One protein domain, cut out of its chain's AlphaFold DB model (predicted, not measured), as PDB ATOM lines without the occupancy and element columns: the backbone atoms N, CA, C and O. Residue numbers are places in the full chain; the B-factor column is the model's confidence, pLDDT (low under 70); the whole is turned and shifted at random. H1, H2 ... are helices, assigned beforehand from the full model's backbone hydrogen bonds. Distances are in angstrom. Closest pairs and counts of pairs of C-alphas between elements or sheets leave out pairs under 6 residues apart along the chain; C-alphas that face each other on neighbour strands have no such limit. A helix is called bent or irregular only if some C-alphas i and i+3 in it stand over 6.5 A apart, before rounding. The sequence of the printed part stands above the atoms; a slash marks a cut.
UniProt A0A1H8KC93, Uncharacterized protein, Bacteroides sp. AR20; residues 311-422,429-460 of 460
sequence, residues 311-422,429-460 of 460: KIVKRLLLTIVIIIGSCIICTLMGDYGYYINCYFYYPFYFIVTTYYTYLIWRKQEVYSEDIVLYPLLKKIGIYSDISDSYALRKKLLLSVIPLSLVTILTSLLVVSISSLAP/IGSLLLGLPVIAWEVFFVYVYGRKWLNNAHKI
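AT A GLANCE: This is residues 311 to 422 and 429 to 460 of the 460 residues of an uncharacterized protein of Bacteroides sp. AR20 (UniProt A0A1H8KC93). Two pairs of antiparallel helices, the hairpin H1 and H2 and the pair H5b and H6, meet near one end of each as a flat V; the short H3 and H4 lie in its mouth, between H2 and the arm H5a. Residues 453 to 460, at the end of the printed part, stick out. The printed part, 144 residues, has six named helices, H1 to H6 in order, and no named strand: all helix. It is only just compact, close to loose, with a radius of gyration of the C-alphas of 17.4 A and spans of 58 by 42 by 20 A.

IN THESE COORDINATES: H1, residues 311 to 335, begins at C-alpha 311 (403.547, 327.485, 380.581) and is 36.2 A long. H2, residues 339 to 362, 33.8 A, has a kink of 28 degrees near residue 346. H3 is residues 368 to 371, H4 374 to 379. H5, residues 389 to 418, was assigned as one helix by its hydrogen bonds but is bent, C-alphas 398 and 401 being 6.7 A apart; its arms H5a, 389 to 398, and H5b, 401 to 418, stand at a shallow tilt of 27 degrees. H6, residues 429 to 457, 41.9 A, ends at C-alpha 457 (369.535, 356.710, 358.316).

HOW THE PARTS SIT: H1 and H2 touch as a hairpin, opposite ways at a shallow tilt of 4 degrees, closest at C-alphas Thr 319 and Thr 357, 5.9 A. With residues 329 to 333 alone H1 touches H5b at a steep 57 degrees, closest at C-alphas Met 333 and Val 415, 6.5 A. With residues 341 to 344 alone H2 touches H6 at a steep 66 degrees, closest at C-alphas Asn 341 and Leu 434, 6.6 A. H5b and H6 touch, opposite ways at a shallow 19 degrees, closest at C-alphas Thr 407 and Pro 437, 5.2 A. The packing is part aligned, part crossed, two of these four tilts being shallow. H3 and H4 are each close to H5a but not clearly touching, with closest C-alphas Glu 369 and Arg 393 at 6.4 A, and Tyr 374 and Leu 396 at 7.5 A. Every O i to N i+4 pair is within hydrogen-bond range in H1, H4, H5a and H5b, against 17 of 20 in H2 and 23 of 25 in H6; H3 is too short for one.

THE WHOLE: The C-alphas farthest apart, Pro 422 and Ile 460, are 59.3 A apart. Residues 423 to 428 are not printed; C-alphas 422 and 429 are 14.5 A apart across this cut. Of the links printed whole none is long. Mean pLDDT of the printed part is 71.6; 55 residues are under 70, among them 381 to 399 and 450 to 460.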
ATOM      1  N   LYS A 311     404.498 326.677 381.358       71.88
ATOM      2  CA  LYS A 311     403.547 327.485 380.581       71.88
ATOM      3  C   LYS A 311     402.114 326.954 380.695       71.88
ATOM      4  O   LYS A 311     401.191 327.758 380.799       71.88
ATOM      5  N   ILE A 312     401.927 325.635 380.692       74.94
ATOM      6  CA  ILE A 312     400.613 324.993 380.858       74.94
ATOM      7  C   ILE A 312     400.096 325.185 382.289       74.94
ATOM      8  O   ILE A 312     398.962 325.620 382.464       74.94
ATOM      9  N   VAL A 313     400.942 324.968 383.299       74.31
ATOM     10  CA  VAL A 313     400.611 325.187 384.717       74.31
ATOM     11  C   VAL A 313     400.191 326.636 384.964       74.31
ATOM     12  O   VAL A 313     399.161 326.876 385.585       74.31
ATOM     13  N   LYS A 314     400.918 327.613 384.404       71.81
ATOM     14  CA  LYS A 314     400.534 329.031 384.486       71.81
ATOM     15  C   LYS A 314     399.159 329.309 383.878       71.81
ATOM     16  O   LYS A 314     398.377 330.043 384.470       71.81
ATOM     17  N   ARG A 315     398.856 328.736 382.707       75.69
ATOM     18  CA  ARG A 315     397.550 328.899 382.042       75.69
ATOM     19  C   ARG A 315     396.414 328.273 382.849       75.69
ATOM     20  O   ARG A 315     395.355 328.884 382.966       75.69
ATOM     21  N   LEU A 316     396.648 327.095 383.425       75.62
ATOM     22  CA  LEU A 316     395.700 326.423 384.313       75.62
ATOM     23  C   LEU A 316     395.419 327.260 385.560       75.62
ATOM     24  O   LEU A 316     394.261 327.542 385.837       75.62
ATOM     25  N   LEU A 317     396.462 327.726 386.252       73.88
ATOM     26  CA  LEU A 317     396.323 328.538 387.463       73.88
ATOM     27  C   LEU A 317     395.536 329.825 387.181       73.88
ATOM     28  O   LEU A 317     394.603 330.151 387.906       73.88
ATOM     29  N   LEU A 318     395.840 330.502 386.072       71.62
ATOM     30  CA  LEU A 318     395.124 331.703 385.646       71.62
ATOM     31  C   LEU A 318     393.637 331.431 385.364       71.62
ATOM     32  O   LEU A 318     392.777 332.208 385.760       71.62
ATOM     33  N   THR A 319     393.337 330.312 384.701       76.25
ATOM     34  CA  THR A 319     391.958 329.902 384.392       76.25
ATOM     35  C   THR A 319     391.180 329.598 385.672       76.25
ATOM     36  O   THR A 319     390.049 330.048 385.828       76.25
ATOM     37  N   ILE A 320     391.809 328.886 386.610       73.88
ATOM     38  CA  ILE A 320     391.231 328.548 387.912       73.88
ATOM     39  C   ILE A 320     390.891 329.821 388.694       73.88
ATOM     40  O   ILE A 320     389.777 329.936 389.189       73.88
ATOM     41  N   VAL A 321     391.799 330.800 388.744       75.38
ATOM     42  CA  VAL A 321     391.569 332.070 389.456       75.38
ATOM     43  C   VAL A 321     390.370 332.835 388.885       75.38
ATOM     44  O   VAL A 321     389.535 333.303 389.652       75.38
ATOM     45  N   ILE A 322     390.245 332.933 387.557       77.69
ATOM     46  CA  ILE A 322     389.139 333.671 386.919       77.69
ATOM     47  C   ILE A 322     387.796 332.986 387.185       77.69
ATOM     48  O   ILE A 322     386.818 333.660 387.509       77.69
ATOM     49  N   ILE A 323     387.746 331.656 387.051       77.56
ATOM     50  CA  ILE A 323     386.520 330.880 387.261       77.56
ATOM     51  C   ILE A 323     386.103 330.946 388.731       77.56
ATOM     52  O   ILE A 323     384.974 331.330 389.021       77.56
ATOM     53  N   ILE A 324     387.017 330.629 389.653       74.62
ATOM     54  CA  ILE A 324     386.721 330.620 391.089       74.62
ATOM     55  C   ILE A 324     386.329 332.019 391.565       74.62
ATOM     56  O   ILE A 324     385.309 332.156 392.232       74.62
ATOM     57  N   GLY A 325     387.074 333.060 391.179       73.25
ATOM     58  CA  GLY A 325     386.756 334.437 391.563       73.25
ATOM     59  C   GLY A 325     385.372 334.873 391.079       73.25
ATOM     60  O   GLY A 325     384.593 335.428 391.847       73.25
ATOM     61  N   SER A 326     385.020 334.547 389.833       79.94
ATOM     62  CA  SER A 326     383.702 334.880 389.280       79.94
ATOM     63  C   SER A 326     382.571 334.113 389.970       79.94
ATOM     64  O   SER A 326     381.525 334.694 390.250       79.94
ATOM     65  N   CYS A 327     382.782 332.829 390.282       78.44
ATOM     66  CA  CYS A 327     381.813 332.021 391.020       78.44
ATOM     67  C   CYS A 327     381.589 332.557 392.437       78.44
ATOM     68  O   CYS A 327     380.436 332.714 392.818       78.44
ATOM     69  N   ILE A 328     382.657 332.895 393.169       76.62
ATOM     70  CA  ILE A 328     382.572 333.433 394.536       76.62
ATOM     71  C   ILE A 328     381.777 334.742 394.564       76.62
ATOM     72  O   ILE A 328     380.881 334.899 395.387       76.62
ATOM     73  N   ILE A 329     382.057 335.676 393.648       77.56
ATOM     74  CA  ILE A 329     381.325 336.952 393.586       77.56
ATOM     75  C   ILE A 329     379.835 336.705 393.326       77.56
ATOM     76  O   ILE A 329     378.987 337.324 393.963       77.56
ATOM     77  N   CYS A 330     379.511 335.782 392.416       80.12
ATOM     78  CA  CYS A 330     378.125 335.459 392.093       80.12
ATOM     79  C   CYS A 330     377.399 334.783 393.265       80.12
ATOM     80  O   CYS A 330     376.277 335.176 393.573       80.12
ATOM     81  N   THR A 331     378.022 333.809 393.939       77.31
ATOM     82  CA  THR A 331     377.412 333.135 395.097       77.31
ATOM     83  C   THR A 331     377.172 334.118 396.232       77.31
ATOM     84  O   THR A 331     376.055 334.206 396.723       77.31
ATOM     85  N   LEU A 332     378.169 334.948 396.552       74.31
ATOM     86  CA  LEU A 332     378.046 335.953 397.605       74.31
ATOM     87  C   LEU A 332     376.954 336.986 397.291       74.31
ATOM     88  O   LEU A 332     376.192 337.360 398.173       74.31
ATOM     89  N   MET A 333     376.811 337.419 396.033       75.25
ATOM     90  CA  MET A 333     375.699 338.300 395.647       75.25
ATOM     91  C   MET A 333     374.322 337.662 395.872       75.25
ATOM     92  O   MET A 333     373.392 338.361 396.275       75.25
ATOM     93  N   GLY A 334     374.190 336.361 395.604       74.00
ATOM     94  CA  GLY A 334     372.966 335.609 395.873       74.00
ATOM     95  C   GLY A 334     372.686 335.459 397.367       74.00
ATOM     96  O   GLY A 334     371.552 335.680 397.792       74.00
ATOM     97  N   ASP A 335     373.717 335.142 398.150       75.31
ATOM     98  CA  ASP A 335     373.622 334.944 399.600       75.31
ATOM     99  C   ASP A 335     373.252 336.247 400.330       75.31
ATOM    100  O   ASP A 335     372.469 336.223 401.274       75.31
ATOM    101  N   TYR A 336     373.726 337.402 399.844       71.50
ATOM    102  CA  TYR A 336     373.388 338.726 400.391       71.50
ATOM    103  C   TYR A 336     372.075 339.327 399.855       71.50
ATOM    104  O   TYR A 336     371.811 340.512 400.051       71.50
ATOM    105  N   GLY A 337     371.251 338.550 399.146       69.88
ATOM    106  CA  GLY A 337     369.920 338.991 398.719       69.88
ATOM    107  C   GLY A 337     369.895 339.986 397.550       69.88
ATOM    108  O   GLY A 337     368.853 340.583 397.268       69.88
ATOM    109  N   TYR A 338     370.994 340.157 396.803       77.62
ATOM    110  CA  TYR A 338     371.075 341.081 395.657       77.62
ATOM    111  C   TYR A 338     370.465 340.512 394.359       77.62
ATOM    112  O   TYR A 338     370.984 340.739 393.263       77.62
ATOM    113  N   TYR A 339     369.333 339.808 394.452       80.19
ATOM    114  CA  TYR A 339     368.739 339.034 393.352       80.19
ATOM    115  C   TYR A 339     368.477 339.846 392.075       80.19
ATOM    116  O   TYR A 339     368.706 339.350 390.973       80.19
ATOM    117  N   ILE A 340     368.049 341.109 392.203       77.94
ATOM    118  CA  ILE A 340     367.790 341.986 391.047       77.94
ATOM    119  C   ILE A 340     369.086 342.269 390.274       77.94
ATOM    120  O   ILE A 340     369.103 342.227 389.045       77.94
ATOM    121  N   ASN A 341     370.193 342.506 390.980       82.69
ATOM    122  CA  ASN A 341     371.489 342.759 390.352       82.69
ATOM    123  C   ASN A 341     372.052 341.484 389.706       82.69
ATOM    124  O   ASN A 341     372.682 341.556 388.647       82.69
ATOM    125  N   CYS A 342     371.773 340.304 390.271       82.88
ATOM    126  CA  CYS A 342     372.222 339.027 389.711       82.88
ATOM    127  C   CYS A 342     371.788 338.824 388.248       82.88
ATOM    128  O   CYS A 342     372.552 338.241 387.479       82.88
ATOM    129  N   TYR A 343     370.637 339.368 387.822       84.38
ATOM    130  CA  TYR A 343     370.199 339.311 386.419       84.38
ATOM    131  C   TYR A 343     371.197 339.931 385.436       84.38
ATOM    132  O   TYR A 343     371.285 339.472 384.299       84.38
ATOM    133  N   PHE A 344     371.968 340.936 385.856       85.19
ATOM    134  CA  PHE A 344     373.024 341.534 385.042       85.19
ATOM    135  C   PHE A 344     374.392 340.894 385.310       85.19
ATOM    136  O   PHE A 344     375.113 340.538 384.375       85.19
ATOM    137  N   TYR A 345     374.764 340.727 386.582       84.94
ATOM    138  CA  TYR A 345     376.123 340.316 386.940       84.94
ATOM    139  C   TYR A 345     376.420 338.851 386.593       84.94
ATOM    140  O   TYR A 345     377.524 338.562 386.133       84.94
ATOM    141  N   TYR A 346     375.456 337.930 386.713       86.19
ATOM    142  CA  TYR A 346     375.666 336.524 386.339       86.19
ATOM    143  C   TYR A 346     376.002 336.354 384.850       86.19
ATOM    144  O   TYR A 346     377.047 335.769 384.540       86.19
ATOM    145  N   PRO A 347     375.195 336.876 383.900       84.19
ATOM    146  CA  PRO A 347     375.549 336.782 382.488       84.19
ATOM    147  C   PRO A 347     376.816 337.578 382.159       84.19
ATOM    148  O   PRO A 347     377.620 337.110 381.351       84.19
ATOM    149  N   PHE A 348     377.053 338.725 382.804       86.31
ATOM    150  CA  PHE A 348     378.285 339.496 382.620       86.31
ATOM    151  C   PHE A 348     379.533 338.672 382.969       86.31
ATOM    152  O   PHE A 348     380.415 338.495 382.123       86.31
ATOM    153  N   TYR A 349     379.593 338.104 384.177       84.62
ATOM    154  CA  TYR A 349     380.728 337.294 384.619       84.62
ATOM    155  C   TYR A 349     380.876 336.005 383.818       84.62
ATOM    156  O   TYR A 349     382.005 335.597 383.533       84.62
ATOM    157  N   PHE A 350     379.772 335.396 383.383       85.31
ATOM    158  CA  PHE A 350     379.813 334.243 382.489       85.31
ATOM    159  C   PHE A 350     380.473 334.584 381.142       85.31
ATOM    160  O   PHE A 350     381.377 333.872 380.694       85.31
ATOM    161  N   ILE A 351     380.077 335.700 380.516       83.25
ATOM    162  CA  ILE A 351     380.638 336.170 379.239       83.25
ATOM    163  C   ILE A 351     382.125 336.494 379.395       83.25
ATOM    164  O   ILE A 351     382.947 336.028 378.603       83.25
ATOM    165  N   VAL A 352     382.479 337.254 380.433       82.00
ATOM    166  CA  VAL A 352     383.857 337.664 380.731       82.00
ATOM    167  C   VAL A 352     384.750 336.447 380.991       82.00
ATOM    168  O   VAL A 352     385.803 336.308 380.364       82.00
ATOM    169  N   THR A 353     384.310 335.519 381.841       82.31
ATOM    170  CA  THR A 353     385.054 334.296 382.182       82.31
ATOM    171  C   THR A 353     385.263 333.410 380.964       82.31
ATOM    172  O   THR A 353     386.387 332.976 380.695       82.31
ATOM    173  N   THR A 354     384.205 333.179 380.185       81.94
ATOM    174  CA  THR A 354     384.276 332.374 378.960       81.94
ATOM    175  C   THR A 354     385.235 333.006 377.956       81.94
ATOM    176  O   THR A 354     386.071 332.316 377.369       81.94
ATOM    177  N   TYR A 355     385.169 334.328 377.788       81.38
ATOM    178  CA  TYR A 355     386.020 335.063 376.862       81.38
ATOM    179  C   TYR A 355     387.503 335.015 377.249       81.38
ATOM    180  O   TYR A 355     388.355 334.696 376.415       81.38
ATOM    181  N   TYR A 356     387.835 335.284 378.513       78.38
ATOM    182  CA  TYR A 356     389.229 335.254 378.953       78.38
ATOM    183  C   TYR A 356     389.789 333.833 378.998       78.38
ATOM    184  O   TYR A 356     390.927 333.623 378.580       78.38
ATOM    185  N   THR A 357     388.985 332.838 379.378       80.44
ATOM    186  CA  THR A 357     389.379 331.424 379.280       80.44
ATOM    187  C   THR A 357     389.676 331.048 377.828       80.44
ATOM    188  O   THR A 357     390.719 330.469 377.523       80.44
ATOM    189  N   TYR A 358     388.820 331.465 376.895       82.44
ATOM    190  CA  TYR A 358     389.054 331.284 375.467       82.44
ATOM    191  C   TYR A 358     390.373 331.925 375.000       82.44
ATOM    192  O   TYR A 358     391.135 331.291 374.265       82.44
ATOM    193  N   LEU A 359     390.682 333.150 375.441       75.75
ATOM    194  CA  LEU A 359     391.933 333.828 375.087       75.75
ATOM    195  C   LEU A 359     393.167 333.087 375.613       75.75
ATOM    196  O   LEU A 359     394.133 332.916 374.868       75.75
ATOM    197  N   ILE A 360     393.122 332.618 376.862       76.06
ATOM    198  CA  ILE A 360     394.231 331.914 377.526       76.06
ATOM    199  C   ILE A 360     394.594 330.622 376.787       76.06
ATOM    200  O   ILE A 360     395.779 330.299 376.627       76.06
ATOM    201  N   TRP A 361     393.581 329.881 376.336       75.81
ATOM    202  CA  TRP A 361     393.765 328.554 375.754       75.81
ATOM    203  C   TRP A 361     393.943 328.571 374.238       75.81
ATOM    204  O   TRP A 361     394.771 327.818 373.722       75.81
ATOM    205  N   ARG A 362     393.218 329.435 373.519       71.25
ATOM    206  CA  ARG A 362     393.152 329.379 372.051       71.25
ATOM    207  C   ARG A 362     394.080 330.366 371.344       71.25
ATOM    208  O   ARG A 362     394.455 330.103 370.204       71.25
ATOM    209  N   LYS A 363     394.489 331.475 371.979       65.94
ATOM    210  CA  LYS A 363     395.389 332.451 371.343       65.94
ATOM    211  C   LYS A 363     396.861 332.154 371.651       65.94
ATOM    212  O   LYS A 363     397.288 332.110 372.805       65.94
ATOM    213  N   GLN A 364     397.661 331.934 370.603       55.69
ATOM    214  CA  GLN A 364     399.120 331.778 370.722       55.69
ATOM    215  C   GLN A 364     399.805 333.096 371.111       55.69
ATOM    216  O   GLN A 364     400.748 333.075 371.905       55.69
ATOM    217  N   GLU A 365     399.280 334.219 370.614       60.47
ATOM    218  CA  GLU A 365     399.712 335.583 370.918       60.47
ATOM    219  C   GLU A 365     398.485 336.432 371.269       60.47
ATOM    220  O   GLU A 365     397.511 336.473 370.515       60.47
ATOM    221  N   VAL A 366     398.519 337.069 372.440       59.72
ATOM    222  CA  VAL A 366     397.453 337.942 372.944       59.72
ATOM    223  C   VAL A 366     397.921 339.382 372.775       59.72
ATOM    224  O   VAL A 366     398.955 339.760 373.325       59.72
ATOM    225  N   TYR A 367     397.180 340.173 372.000       64.19
ATOM    226  CA  TYR A 367     397.463 341.591 371.793       64.19
ATOM    227  C   TYR A 367     396.591 342.453 372.712       64.19
ATOM    228  O   TYR A 367     395.557 342.005 373.207       64.19
ATOM    229  N   SER A 368     396.981 343.713 372.928       60.22
ATOM    230  CA  SER A 368     396.244 344.630 373.809       60.22
ATOM    231  C   SER A 368     394.782 344.817 373.396       60.22
ATOM    232  O   SER A 368     393.926 344.911 374.261       60.22
ATOM    233  N   GLU A 369     394.470 344.796 372.099       65.06
ATOM    234  CA  GLU A 369     393.096 344.893 371.579       65.06
ATOM    235  C   GLU A 369     392.213 343.709 372.004       65.06
ATOM    236  O   GLU A 369     391.034 343.888 372.304       65.06
ATOM    237  N   ASP A 370     392.783 342.505 372.085       66.25
ATOM    238  CA  ASP A 370     392.053 341.302 372.494       66.25
ATOM    239  C   ASP A 370     391.654 341.356 373.962       66.25
ATOM    240  O   ASP A 370     390.586 340.881 374.337       66.25
ATOM    241  N   ILE A 371     392.498 341.963 374.792       66.44
ATOM    242  CA  ILE A 371     392.234 342.123 376.221       66.44
ATOM    243  C   ILE A 371     391.023 343.044 376.429       66.44
ATOM    244  O   ILE A 371     390.253 342.839 377.355       66.44
ATOM    245  N   VAL A 372     390.770 343.995 375.525       65.50
ATOM    246  CA  VAL A 372     389.655 344.956 375.635       65.50
ATOM    247  C   VAL A 372     388.368 344.446 374.974       65.50
ATOM    248  O   VAL A 372     387.570 345.222 374.455       65.50
ATOM    249  N   LEU A 373     388.158 343.125 374.946       73.62
ATOM    250  CA  LEU A 373     386.947 342.493 374.399       73.62
ATOM    251  C   LEU A 373     386.667 342.841 372.920       73.62
ATOM    252  O   LEU A 373     385.558 342.620 372.435       73.62
ATOM    253  N   TYR A 374     387.643 343.355 372.160       69.38
ATOM    254  CA  TYR A 374     387.406 343.828 370.791       69.38
ATOM    255  C   TYR A 374     386.788 342.767 369.861       69.38
ATOM    256  O   TYR A 374     385.776 343.069 369.228       69.38
ATOM    257  N   PRO A 375     387.297 341.518 369.787       70.38
ATOM    258  CA  PRO A 375     386.660 340.450 369.017       70.38
ATOM    259  C   PRO A 375     385.187 340.214 369.373       70.38
ATOM    260  O   PRO A 375     384.384 339.916 368.489       70.38
ATOM    261  N   LEU A 376     384.827 340.353 370.652       74.19
ATOM    262  CA  LEU A 376     383.450 340.225 371.125       74.19
ATOM    263  C   LEU A 376     382.604 341.410 370.632       74.19
ATOM    264  O   LEU A 376     381.567 341.221 370.005       74.19
ATOM    265  N   LEU A 377     383.097 342.634 370.824       73.50
ATOM    266  CA  LEU A 377     382.413 343.868 370.427       73.50
ATOM    267  C   LEU A 377     382.273 344.006 368.906       73.50
ATOM    268  O   LEU A 377     381.290 344.557 368.411       73.50
ATOM    269  N   LYS A 378     383.232 343.469 368.144       72.69
ATOM    270  CA  LYS A 378     383.152 343.369 366.685       72.69
ATOM    271  C   LYS A 378     382.037 342.417 366.255       72.69
ATOM    272  O   LYS A 378     381.282 342.768 365.356       72.69
ATOM    273  N   LYS A 379     381.895 341.256 366.910       75.62
ATOM    274  CA  LYS A 379     380.793 340.309 366.642       75.62
ATOM    275  C   LYS A 379     379.419 340.897 366.969       75.62
ATOM    276  O   LYS A 379     378.467 340.618 366.256       75.62
ATOM    277  N   ILE A 380     379.342 341.737 368.001       72.38
ATOM    278  CA  ILE A 380     378.122 342.459 368.403       72.38
ATOM    279  C   ILE A 380     377.855 343.684 367.488       72.38
ATOM    280  O   ILE A 380     376.791 344.299 367.528       72.38
ATOM    281  N   GLY A 381     378.797 344.027 366.601       65.50
ATOM    282  CA  GLY A 381     378.634 345.076 365.591       65.50
ATOM    283  C   GLY A 381     378.911 346.501 366.083       65.50
ATOM    284  O   GLY A 381     378.573 347.453 365.385       65.50
ATOM    285  N   ILE A 382     379.537 346.666 367.251       68.50
ATOM    286  CA  ILE A 382     379.824 347.968 367.891       68.50
ATOM    287  C   ILE A 382     380.999 348.679 367.209       68.50
ATOM    288  O   ILE A 382     380.973 349.889 367.004       68.50
ATOM    289  N   TYR A 383     382.021 347.915 366.823       67.38
ATOM    290  CA  TYR A 383     383.263 348.431 366.234       67.38
ATOM    291  C   TYR A 383     383.561 347.829 364.850       67.38
ATOM    292  O   TYR A 383     384.721 347.656 364.490       67.38
ATOM    293  N   SER A 384     382.526 347.495 364.066       65.88
ATOM    294  CA  SER A 384     382.687 346.887 362.732       65.88
ATOM    295  C   SER A 384     383.360 347.809 361.709       65.88
ATOM    296  O   SER A 384     384.077 347.318 360.843       65.88
ATOM    297  N   ASP A 385     383.162 349.125 361.838       63.47
ATOM    298  CA  ASP A 385     383.447 350.093 360.766       63.47
ATOM    299  C   ASP A 385     384.762 350.866 360.986       63.47
ATOM    300  O   ASP A 385     385.117 351.747 360.206       63.47
ATOM    301  N   ILE A 386     385.491 350.572 362.069       62.34
ATOM    302  CA  ILE A 386     386.742 351.258 362.413       62.34
ATOM    303  C   ILE A 386     387.920 350.438 361.891       62.34
ATOM    304  O   ILE A 386     388.265 349.410 362.469       62.34
ATOM    305  N   SER A 387     388.539 350.900 360.801       57.88
ATOM    306  CA  SER A 387     389.682 350.226 360.170       57.88
ATOM    307  C   SER A 387     391.034 350.595 360.788       57.88
ATOM    308  O   SER A 387     391.941 349.763 360.799       57.88
ATOM    309  N   ASP A 388     391.186 351.811 361.328       66.94
ATOM    310  CA  ASP A 388     392.452 352.267 361.911       66.94
ATOM    311  C   ASP A 388     392.681 351.682 363.315       66.94
ATOM    312  O   ASP A 388     391.952 351.976 364.270       66.94
ATOM    313  N   SER A 389     393.751 350.891 363.439       63.75
ATOM    314  CA  SER A 389     394.192 350.256 364.684       63.75
ATOM    315  C   SER A 389     394.455 351.249 365.822       63.75
ATOM    316  O   SER A 389     394.163 350.941 366.980       63.75
ATOM    317  N   TYR A 390     394.953 352.458 365.536       67.00
ATOM    318  CA  TYR A 390     395.228 353.456 366.572       67.00
ATOM    319  C   TYR A 390     393.934 354.088 367.096       67.00
ATOM    320  O   TYR A 390     393.695 354.116 368.308       67.00
ATOM    321  N   ALA A 391     393.064 354.542 366.188       65.25
ATOM    322  CA  ALA A 391     391.757 355.091 366.540       65.25
ATOM    323  C   ALA A 391     390.877 354.065 367.276       65.25
ATOM    324  O   ALA A 391     390.191 354.415 368.243       65.25
ATOM    325  N   LEU A 392     390.941 352.794 366.862       67.69
ATOM    326  CA  LEU A 392     390.259 351.681 367.514       67.69
ATOM    327  C   LEU A 392     390.755 351.483 368.952       67.69
ATOM    328  O   LEU A 392     389.950 351.510 369.883       67.69
ATOM    329  N   ARG A 393     392.074 351.352 369.154       64.62
ATOM    330  CA  ARG A 393     392.676 351.209 370.492       64.62
ATOM    331  C   ARG A 393     392.301 352.362 371.407       64.62
ATOM    332  O   ARG A 393     391.920 352.126 372.548       64.62
ATOM    333  N   LYS A 394     392.365 353.600 370.908       64.38
ATOM    334  CA  LYS A 394     392.012 354.803 371.672       64.38
ATOM    335  C   LYS A 394     390.548 354.779 372.123       64.38
ATOM    336  O   LYS A 394     390.276 355.070 373.284       64.38
ATOM    337  N   LYS A 395     389.610 354.406 371.243       67.69
ATOM    338  CA  LYS A 395     388.184 354.293 371.602       67.69
ATOM    339  C   LYS A 395     387.926 353.174 372.604       67.69
ATOM    340  O   LYS A 395     387.218 353.406 373.579       67.69
ATOM    341  N   LEU A 396     388.519 351.999 372.401       67.38
ATOM    342  CA  LEU A 396     388.399 350.860 373.316       67.38
ATOM    343  C   LEU A 396     388.936 351.197 374.717       67.38
ATOM    344  O   LEU A 396     388.255 350.949 375.710       67.38
ATOM    345  N   LEU A 397     390.109 351.838 374.787       65.19
ATOM    346  CA  LEU A 397     390.730 352.310 376.030       65.19
ATOM    347  C   LEU A 397     389.886 353.357 376.765       65.19
ATOM    348  O   LEU A 397     389.846 353.339 377.988       65.19
ATOM    349  N   LEU A 398     389.227 354.267 376.040       60.56
ATOM    350  CA  LEU A 398     388.449 355.355 376.643       60.56
ATOM    351  C   LEU A 398     387.027 354.959 377.050       60.56
ATOM    352  O   LEU A 398     386.420 355.675 377.837       60.56
ATOM    353  N   SER A 399     386.483 353.866 376.512       68.00
ATOM    354  CA  SER A 399     385.077 353.496 376.734       68.00
ATOM    355  C   SER A 399     384.918 352.177 377.477       68.00
ATOM    356  O   SER A 399     384.333 352.138 378.553       68.00
ATOM    357  N   VAL A 400     385.471 351.094 376.937       71.81
ATOM    358  CA  VAL A 400     385.173 349.733 377.402       71.81
ATOM    359  C   VAL A 400     385.976 349.377 378.649       71.81
ATOM    360  O   VAL A 400     385.432 348.755 379.560       71.81
ATOM    361  N   ILE A 401     387.256 349.771 378.714       66.69
ATOM    362  CA  ILE A 401     388.108 349.461 379.877       66.69
ATOM    363  C   ILE A 401     387.589 350.114 381.159       66.69
ATOM    364  O   ILE A 401     387.400 349.378 382.127       66.69
ATOM    365  N   PRO A 402     387.325 351.436 381.205       69.69
ATOM    366  CA  PRO A 402     386.845 352.074 382.425       69.69
ATOM    367  C   PRO A 402     385.518 351.468 382.876       69.69
ATOM    368  O   PRO A 402     385.352 351.169 384.050       69.69
ATOM    369  N   LEU A 403     384.614 351.197 381.933       73.38
ATOM    370  CA  LEU A 403     383.294 350.649 382.221       73.38
ATOM    371  C   LEU A 403     383.366 349.227 382.798       73.38
ATOM    372  O   LEU A 403     382.725 348.924 383.803       73.38
ATOM    373  N   SER A 404     384.212 348.372 382.219       73.62
ATOM    374  CA  SER A 404     384.416 346.996 382.695       73.62
ATOM    375  C   SER A 404     385.105 346.970 384.061       73.62
ATOM    376  O   SER A 404     384.734 346.187 384.929       73.62
ATOM    377  N   LEU A 405     386.089 347.849 384.263       71.88
ATOM    378  CA  LEU A 405     386.844 347.953 385.507       71.88
ATOM    379  C   LEU A 405     385.972 348.499 386.642       71.88
ATOM    380  O   LEU A 405     385.987 347.932 387.728       71.88
ATOM    381  N   VAL A 406     385.156 349.523 386.381       72.44
ATOM    382  CA  VAL A 406     384.160 350.025 387.341       72.44
ATOM    383  C   VAL A 406     383.164 348.923 387.703       72.44
ATOM    384  O   VAL A 406     382.937 348.693 388.881       72.44
ATOM    385  N   THR A 407     382.655 348.171 386.723       78.69
ATOM    386  CA  THR A 407     381.716 347.061 386.978       78.69
ATOM    387  C   THR A 407     382.306 346.014 387.931       78.69
ATOM    388  O   THR A 407     381.627 345.581 388.858       78.69
ATOM    389  N   ILE A 408     383.574 345.634 387.734       76.25
ATOM    390  CA  ILE A 408     384.265 344.634 388.565       76.25
ATOM    391  C   ILE A 408     384.643 345.197 389.944       76.25
ATOM    392  O   ILE A 408     384.551 344.491 390.941       76.25
ATOM    393  N   LEU A 409     385.087 346.452 390.029       70.50
ATOM    394  CA  LEU A 409     385.451 347.054 391.314       70.50
ATOM    395  C   LEU A 409     384.227 347.287 392.197       70.50
ATOM    396  O   LEU A 409     384.279 347.033 393.397       70.50
ATOM    397  N   THR A 410     383.125 347.756 391.613       72.62
ATOM    398  CA  THR A 410     381.891 348.015 392.354       72.62
ATOM    399  C   THR A 410     381.289 346.723 392.901       72.62
ATOM    400  O   THR A 410     380.872 346.703 394.057       72.62
ATOM    401  N   SER A 411     381.302 345.627 392.136       77.44
ATOM    402  CA  SER A 411     380.835 344.327 392.629       77.44
ATOM    403  C   SER A 411     381.694 343.780 393.767       77.44
ATOM    404  O   SER A 411     381.142 343.345 394.776       77.44
ATOM    405  N   LEU A 412     383.024 343.855 393.649       71.31
ATOM    406  CA  LEU A 412     383.950 343.436 394.706       71.31
ATOM    407  C   LEU A 412     383.757 344.250 395.986       71.31
ATOM    408  O   LEU A 412     383.707 343.687 397.080       71.31
ATOM    409  N   LEU A 413     383.608 345.568 395.849       68.75
ATOM    410  CA  LEU A 413     383.418 346.475 396.975       68.75
ATOM    411  C   LEU A 413     382.118 346.170 397.724       68.75
ATOM    412  O   LEU A 413     382.131 346.056 398.947       68.75
ATOM    413  N   VAL A 414     381.009 345.989 397.005       70.12
ATOM    414  CA  VAL A 414     379.704 345.723 397.628       70.12
ATOM    415  C   VAL A 414     379.676 344.353 398.304       70.12
ATOM    416  O   VAL A 414     379.200 344.244 399.432       70.12
ATOM    417  N   VAL A 415     380.233 343.325 397.662       65.94
ATOM    418  CA  VAL A 415     380.354 341.985 398.254       65.94
ATOM    419  C   VAL A 415     381.239 342.011 399.504       65.94
ATOM    420  O   VAL A 415     380.871 341.432 400.523       65.94
ATOM    421  N   SER A 416     382.357 342.740 399.469       63.69
ATOM    422  CA  SER A 416     383.255 342.873 400.622       63.69
ATOM    423  C   SER A 416     382.568 343.544 401.809       63.69
ATOM    424  O   SER A 416     382.636 343.022 402.916       63.69
ATOM    425  N   ILE A 417     381.858 344.653 401.579       62.59
ATOM    426  CA  ILE A 417     381.117 345.366 402.633       62.59
ATOM    427  C   ILE A 417     380.007 344.480 403.216       62.59
ATOM    428  O   ILE A 417     379.842 344.421 404.430       62.59
ATOM    429  N   SER A 418     379.282 343.755 402.362       64.00
ATOM    430  CA  SER A 418     378.153 342.912 402.786       64.00
ATOM    431  C   SER A 418     378.599 341.677 403.569       64.00
ATOM    432  O   SER A 418     377.872 341.208 404.432       64.00
ATOM    433  N   SER A 419     379.821 341.183 403.342       59.78
ATOM    434  CA  SER A 419     380.380 340.060 404.107       59.78
ATOM    435  C   SER A 419     380.688 340.352 405.575       59.78
ATOM    436  O   SER A 419     381.008 339.432 406.325       59.78
ATOM    437  N   LEU A 420     380.601 341.620 405.977       54.78
ATOM    438  CA  LEU A 420     381.006 342.108 407.294       54.78
ATOM    439  C   LEU A 420     379.822 342.627 408.123       54.78
ATOM    440  O   LEU A 420     380.003 342.914 409.303       54.78
ATOM    441  N   ALA A 421     378.637 342.768 407.523       51.31
ATOM    442  CA  ALA A 421     377.439 343.268 408.185       51.31
ATOM    443  C   ALA A 421     376.435 342.115 408.372       51.31
ATOM    444  O   ALA A 421     376.028 341.519 407.372       51.31
ATOM    445  N   PRO A 422     376.049 341.761 409.613       44.81
ATOM    446  CA  PRO A 422     375.004 340.775 409.833       44.81
ATOM    447  C   PRO A 422     373.647 341.336 409.394       44.81
ATOM    448  O   PRO A 422     373.395 342.534 409.490       44.81
ATOM    449  N   ILE A 429     372.188 350.043 400.469       65.25
ATOM    450  CA  ILE A 429     373.016 350.967 399.674       65.25
ATOM    451  C   ILE A 429     373.854 350.202 398.627       65.25
ATOM    452  O   ILE A 429     374.089 350.706 397.528       65.25
ATOM    453  N   GLY A 430     374.230 348.951 398.916       68.19
ATOM    454  CA  GLY A 430     374.880 348.035 397.982       68.19
ATOM    455  C   GLY A 430     374.094 347.790 396.691       68.19
ATOM    456  O   GLY A 430     374.690 347.793 395.619       68.19
ATOM    457  N   SER A 431     372.766 347.666 396.743       70.69
ATOM    458  CA  SER A 431     371.932 347.482 395.549       70.69
ATOM    459  C   SER A 431     371.958 348.713 394.634       70.69
ATOM    460  O   SER A 431     372.092 348.581 393.418       70.69
ATOM    461  N   LEU A 432     371.924 349.921 395.214       71.75
ATOM    462  CA  LEU A 432     372.062 351.172 394.458       71.75
ATOM    463  C   LEU A 432     373.445 351.281 393.809       71.75
ATOM    464  O   LEU A 432     373.551 351.639 392.637       71.75
ATOM    465  N   LEU A 433     374.500 350.933 394.551       74.44
ATOM    466  CA  LEU A 433     375.868 350.933 394.035       74.44
ATOM    467  C   LEU A 433     376.038 349.931 392.888       74.44
ATOM    468  O   LEU A 433     376.599 350.291 391.854       74.44
ATOM    469  N   LEU A 434     375.510 348.711 393.027       79.62
ATOM    470  CA  LEU A 434     375.551 347.686 391.981       79.62
ATOM    471  C   LEU A 434     374.760 348.074 390.726       79.62
ATOM    472  O   LEU A 434     375.136 347.634 389.637       79.62
ATOM    473  N   GLY A 435     373.729 348.912 390.850       74.62
ATOM    474  CA  GLY A 435     372.948 349.419 389.721       74.62
ATOM    475  C   GLY A 435     373.679 350.458 388.859       74.62
ATOM    476  O   GLY A 435     373.422 350.544 387.657       74.62
ATOM    477  N   LEU A 436     374.630 351.222 389.414       77.38
ATOM    478  CA  LEU A 436     375.327 352.289 388.678       77.38
ATOM    479  C   LEU A 436     376.102 351.777 387.444       77.38
ATOM    480  O   LEU A 436     375.940 352.362 386.367       77.38
ATOM    481  N   PRO A 437     376.898 350.687 387.523       80.75
ATOM    482  CA  PRO A 437     377.527 350.103 386.342       80.75
ATOM    483  C   PRO A 437     376.523 349.613 385.294       80.75
ATOM    484  O   PRO A 437     376.782 349.767 384.102       80.75
ATOM    485  N   VAL A 438     375.375 349.066 385.712       80.31
ATOM    486  CA  VAL A 438     374.329 348.573 384.798       80.31
ATOM    487  C   VAL A 438     373.789 349.721 383.948       80.31
ATOM    488  O   VAL A 438     373.813 349.644 382.720       80.31
ATOM    489  N   ILE A 439     373.413 350.829 384.594       74.88
ATOM    490  CA  ILE A 439     372.937 352.044 383.918       74.88
ATOM    491  C   ILE A 439     374.015 352.590 382.972       74.88
ATOM    492  O   ILE A 439     373.723 352.979 381.841       74.88
ATOM    493  N   ALA A 440     375.281 352.591 383.396       75.25
ATOM    494  CA  ALA A 440     376.383 353.054 382.559       75.25
ATOM    495  C   ALA A 440     376.567 352.190 381.295       75.25
ATOM    496  O   ALA A 440     376.827 352.731 380.215       75.25
ATOM    497  N   TRP A 441     376.388 350.867 381.398       79.31
ATOM    498  CA  TRP A 441     376.377 349.965 380.242       79.31
ATOM    499  C   TRP A 441     375.195 350.231 379.312       79.31
ATOM    500  O   TRP A 441     375.401 350.319 378.100       79.31
ATOM    501  N   GLU A 442     373.987 350.421 379.843       74.50
ATOM    502  CA  GLU A 442     372.810 350.754 379.033       74.50
ATOM    503  C   GLU A 442     373.001 352.061 378.258       74.50
ATOM    504  O   GLU A 442     372.836 352.083 377.037       74.50
ATOM    505  N   VAL A 443     373.442 353.130 378.930       72.69
ATOM    506  CA  VAL A 443     373.726 354.426 378.291       72.69
ATOM    507  C   VAL A 443     374.790 354.276 377.204       72.69
ATOM    508  O   VAL A 443     374.641 354.832 376.112       72.69
ATOM    509  N   PHE A 444     375.847 353.499 377.461       79.19
ATOM    510  CA  PHE A 444     376.880 353.226 376.465       79.19
ATOM    511  C   PHE A 444     376.312 352.517 375.228       79.19
ATOM    512  O   PHE A 444     376.563 352.961 374.104       79.19
ATOM    513  N   PHE A 445     375.522 351.453 375.406       74.69
ATOM    514  CA  PHE A 445     374.918 350.735 374.283       74.69
ATOM    515  C   PHE A 445     373.937 351.618 373.510       74.69
ATOM    516  O   PHE A 445     374.030 351.675 372.282       74.69
ATOM    517  N   VAL A 446     373.062 352.360 374.194       73.38
ATOM    518  CA  VAL A 446     372.117 353.294 373.560       73.38
ATOM    519  C   VAL A 446     372.863 354.354 372.755       73.38
ATOM    520  O   VAL A 446     372.519 354.600 371.600       73.38
ATOM    521  N   TYR A 447     373.927 354.939 373.308       74.12
ATOM    522  CA  TYR A 447     374.739 355.930 372.603       74.12
ATOM    523  C   TYR A 447     375.388 355.352 371.338       74.12
ATOM    524  O   TYR A 447     375.329 355.962 370.266       74.12
ATOM    525  N   VAL A 448     375.999 354.169 371.436       71.56
ATOM    526  CA  VAL A 448     376.674 353.530 370.299       71.56
ATOM    527  C   VAL A 448     375.673 353.121 369.217       71.56
ATOM    528  O   VAL A 448     375.880 353.446 368.044       71.56
ATOM    529  N   TYR A 449     374.598 352.419 369.583       71.50
ATOM    530  CA  TYR A 449     373.597 351.946 368.626       71.50
ATOM    531  C   TYR A 449     372.783 353.095 368.040       71.50
ATOM    532  O   TYR A 449     372.571 353.114 366.830       71.50
ATOM    533  N   GLY A 450     372.411 354.090 368.848       68.31
ATOM    534  CA  GLY A 450     371.733 355.299 368.384       68.31
ATOM    535  C   GLY A 450     372.573 356.064 367.363       68.31
ATOM    536  O   GLY A 450     372.082 356.423 366.295       68.31
ATOM    537  N   ARG A 451     373.880 356.223 367.615       68.50
ATOM    538  CA  ARG A 451     374.797 356.848 366.652       68.50
ATOM    539  C   ARG A 451     374.935 356.034 365.365       68.50
ATOM    540  O   ARG A 451     374.981 356.614 364.283       68.50
ATOM    541  N   LYS A 452     374.998 354.702 365.460       68.69
ATOM    542  CA  LYS A 452     375.059 353.823 364.282       68.69
ATOM    543  C   LYS A 452     373.769 353.894 363.459       68.69
ATOM    544  O   LYS A 452     373.841 353.968 362.236       68.69
ATOM    545  N   TRP A 453     372.612 353.922 364.118       68.50
ATOM    546  CA  TRP A 453     371.308 354.071 363.478       68.50
ATOM    547  C   TRP A 453     371.179 355.420 362.760       68.50
ATOM    548  O   TRP A 453     370.870 355.432 361.573       68.50
ATOM    549  N   LEU A 454     371.536 356.533 363.415       67.88
ATOM    550  CA  LEU A 454     371.536 357.869 362.799       67.88
ATOM    551  C   LEU A 454     372.457 357.951 361.572       67.88
ATOM    552  O   LEU A 454     372.072 358.494 360.539       67.88
ATOM    553  N   ASN A 455     373.656 357.370 361.659       66.44
ATOM    554  CA  ASN A 455     374.608 357.354 360.544       66.44
ATOM    555  C   ASN A 455     374.127 356.503 359.357       66.44
ATOM    556  O   ASN A 455     374.485 356.791 358.216       66.44
ATOM    557  N   ASN A 456     373.344 355.455 359.615       64.00
ATOM    558  CA  ASN A 456     372.763 354.615 358.570       64.00
ATOM    559  C   ASN A 456     371.477 355.218 357.991       64.00
ATOM    560  O   ASN A 456     371.212 355.024 356.810       64.00
ATOM    561  N   ALA A 457     370.724 355.994 358.776       59.62
ATOM    562  CA  ALA A 457     369.535 356.710 358.316       59.62
ATOM    563  C   ALA A 457     369.855 357.813 357.291       59.62
ATOM    564  O   ALA A 457     369.003 358.151 356.490       59.62
ATOM    565  N   HIS A 458     371.082 358.348 357.278       51.94
ATOM    566  CA  HIS A 458     371.562 359.273 356.236       51.94
ATOM    567  C   HIS A 458     372.010 358.581 354.931       51.94
ATOM    568  O   HIS A 458     372.427 359.261 353.996       51.94
ATOM    569  N   LYS A 459     372.005 357.241 354.875       51.16
ATOM    570  CA  LYS A 459     372.407 356.453 353.694       51.16
ATOM    571  C   LYS A 459     371.225 355.805 352.957       51.16
ATOM    572  O   LYS A 459     371.463 355.092 351.984       51.16
ATOM    573  N   ILE A 460     370.003 356.023 353.438       43.16
ATOM    574  CA  ILE A 460     368.730 355.695 352.779       43.16
ATOM    575  C   ILE A 460     368.161 357.018 352.279       43.16
ATOM    576  O   ILE A 460     367.669 357.037 351.132       43.16
TER     577      ILE A 460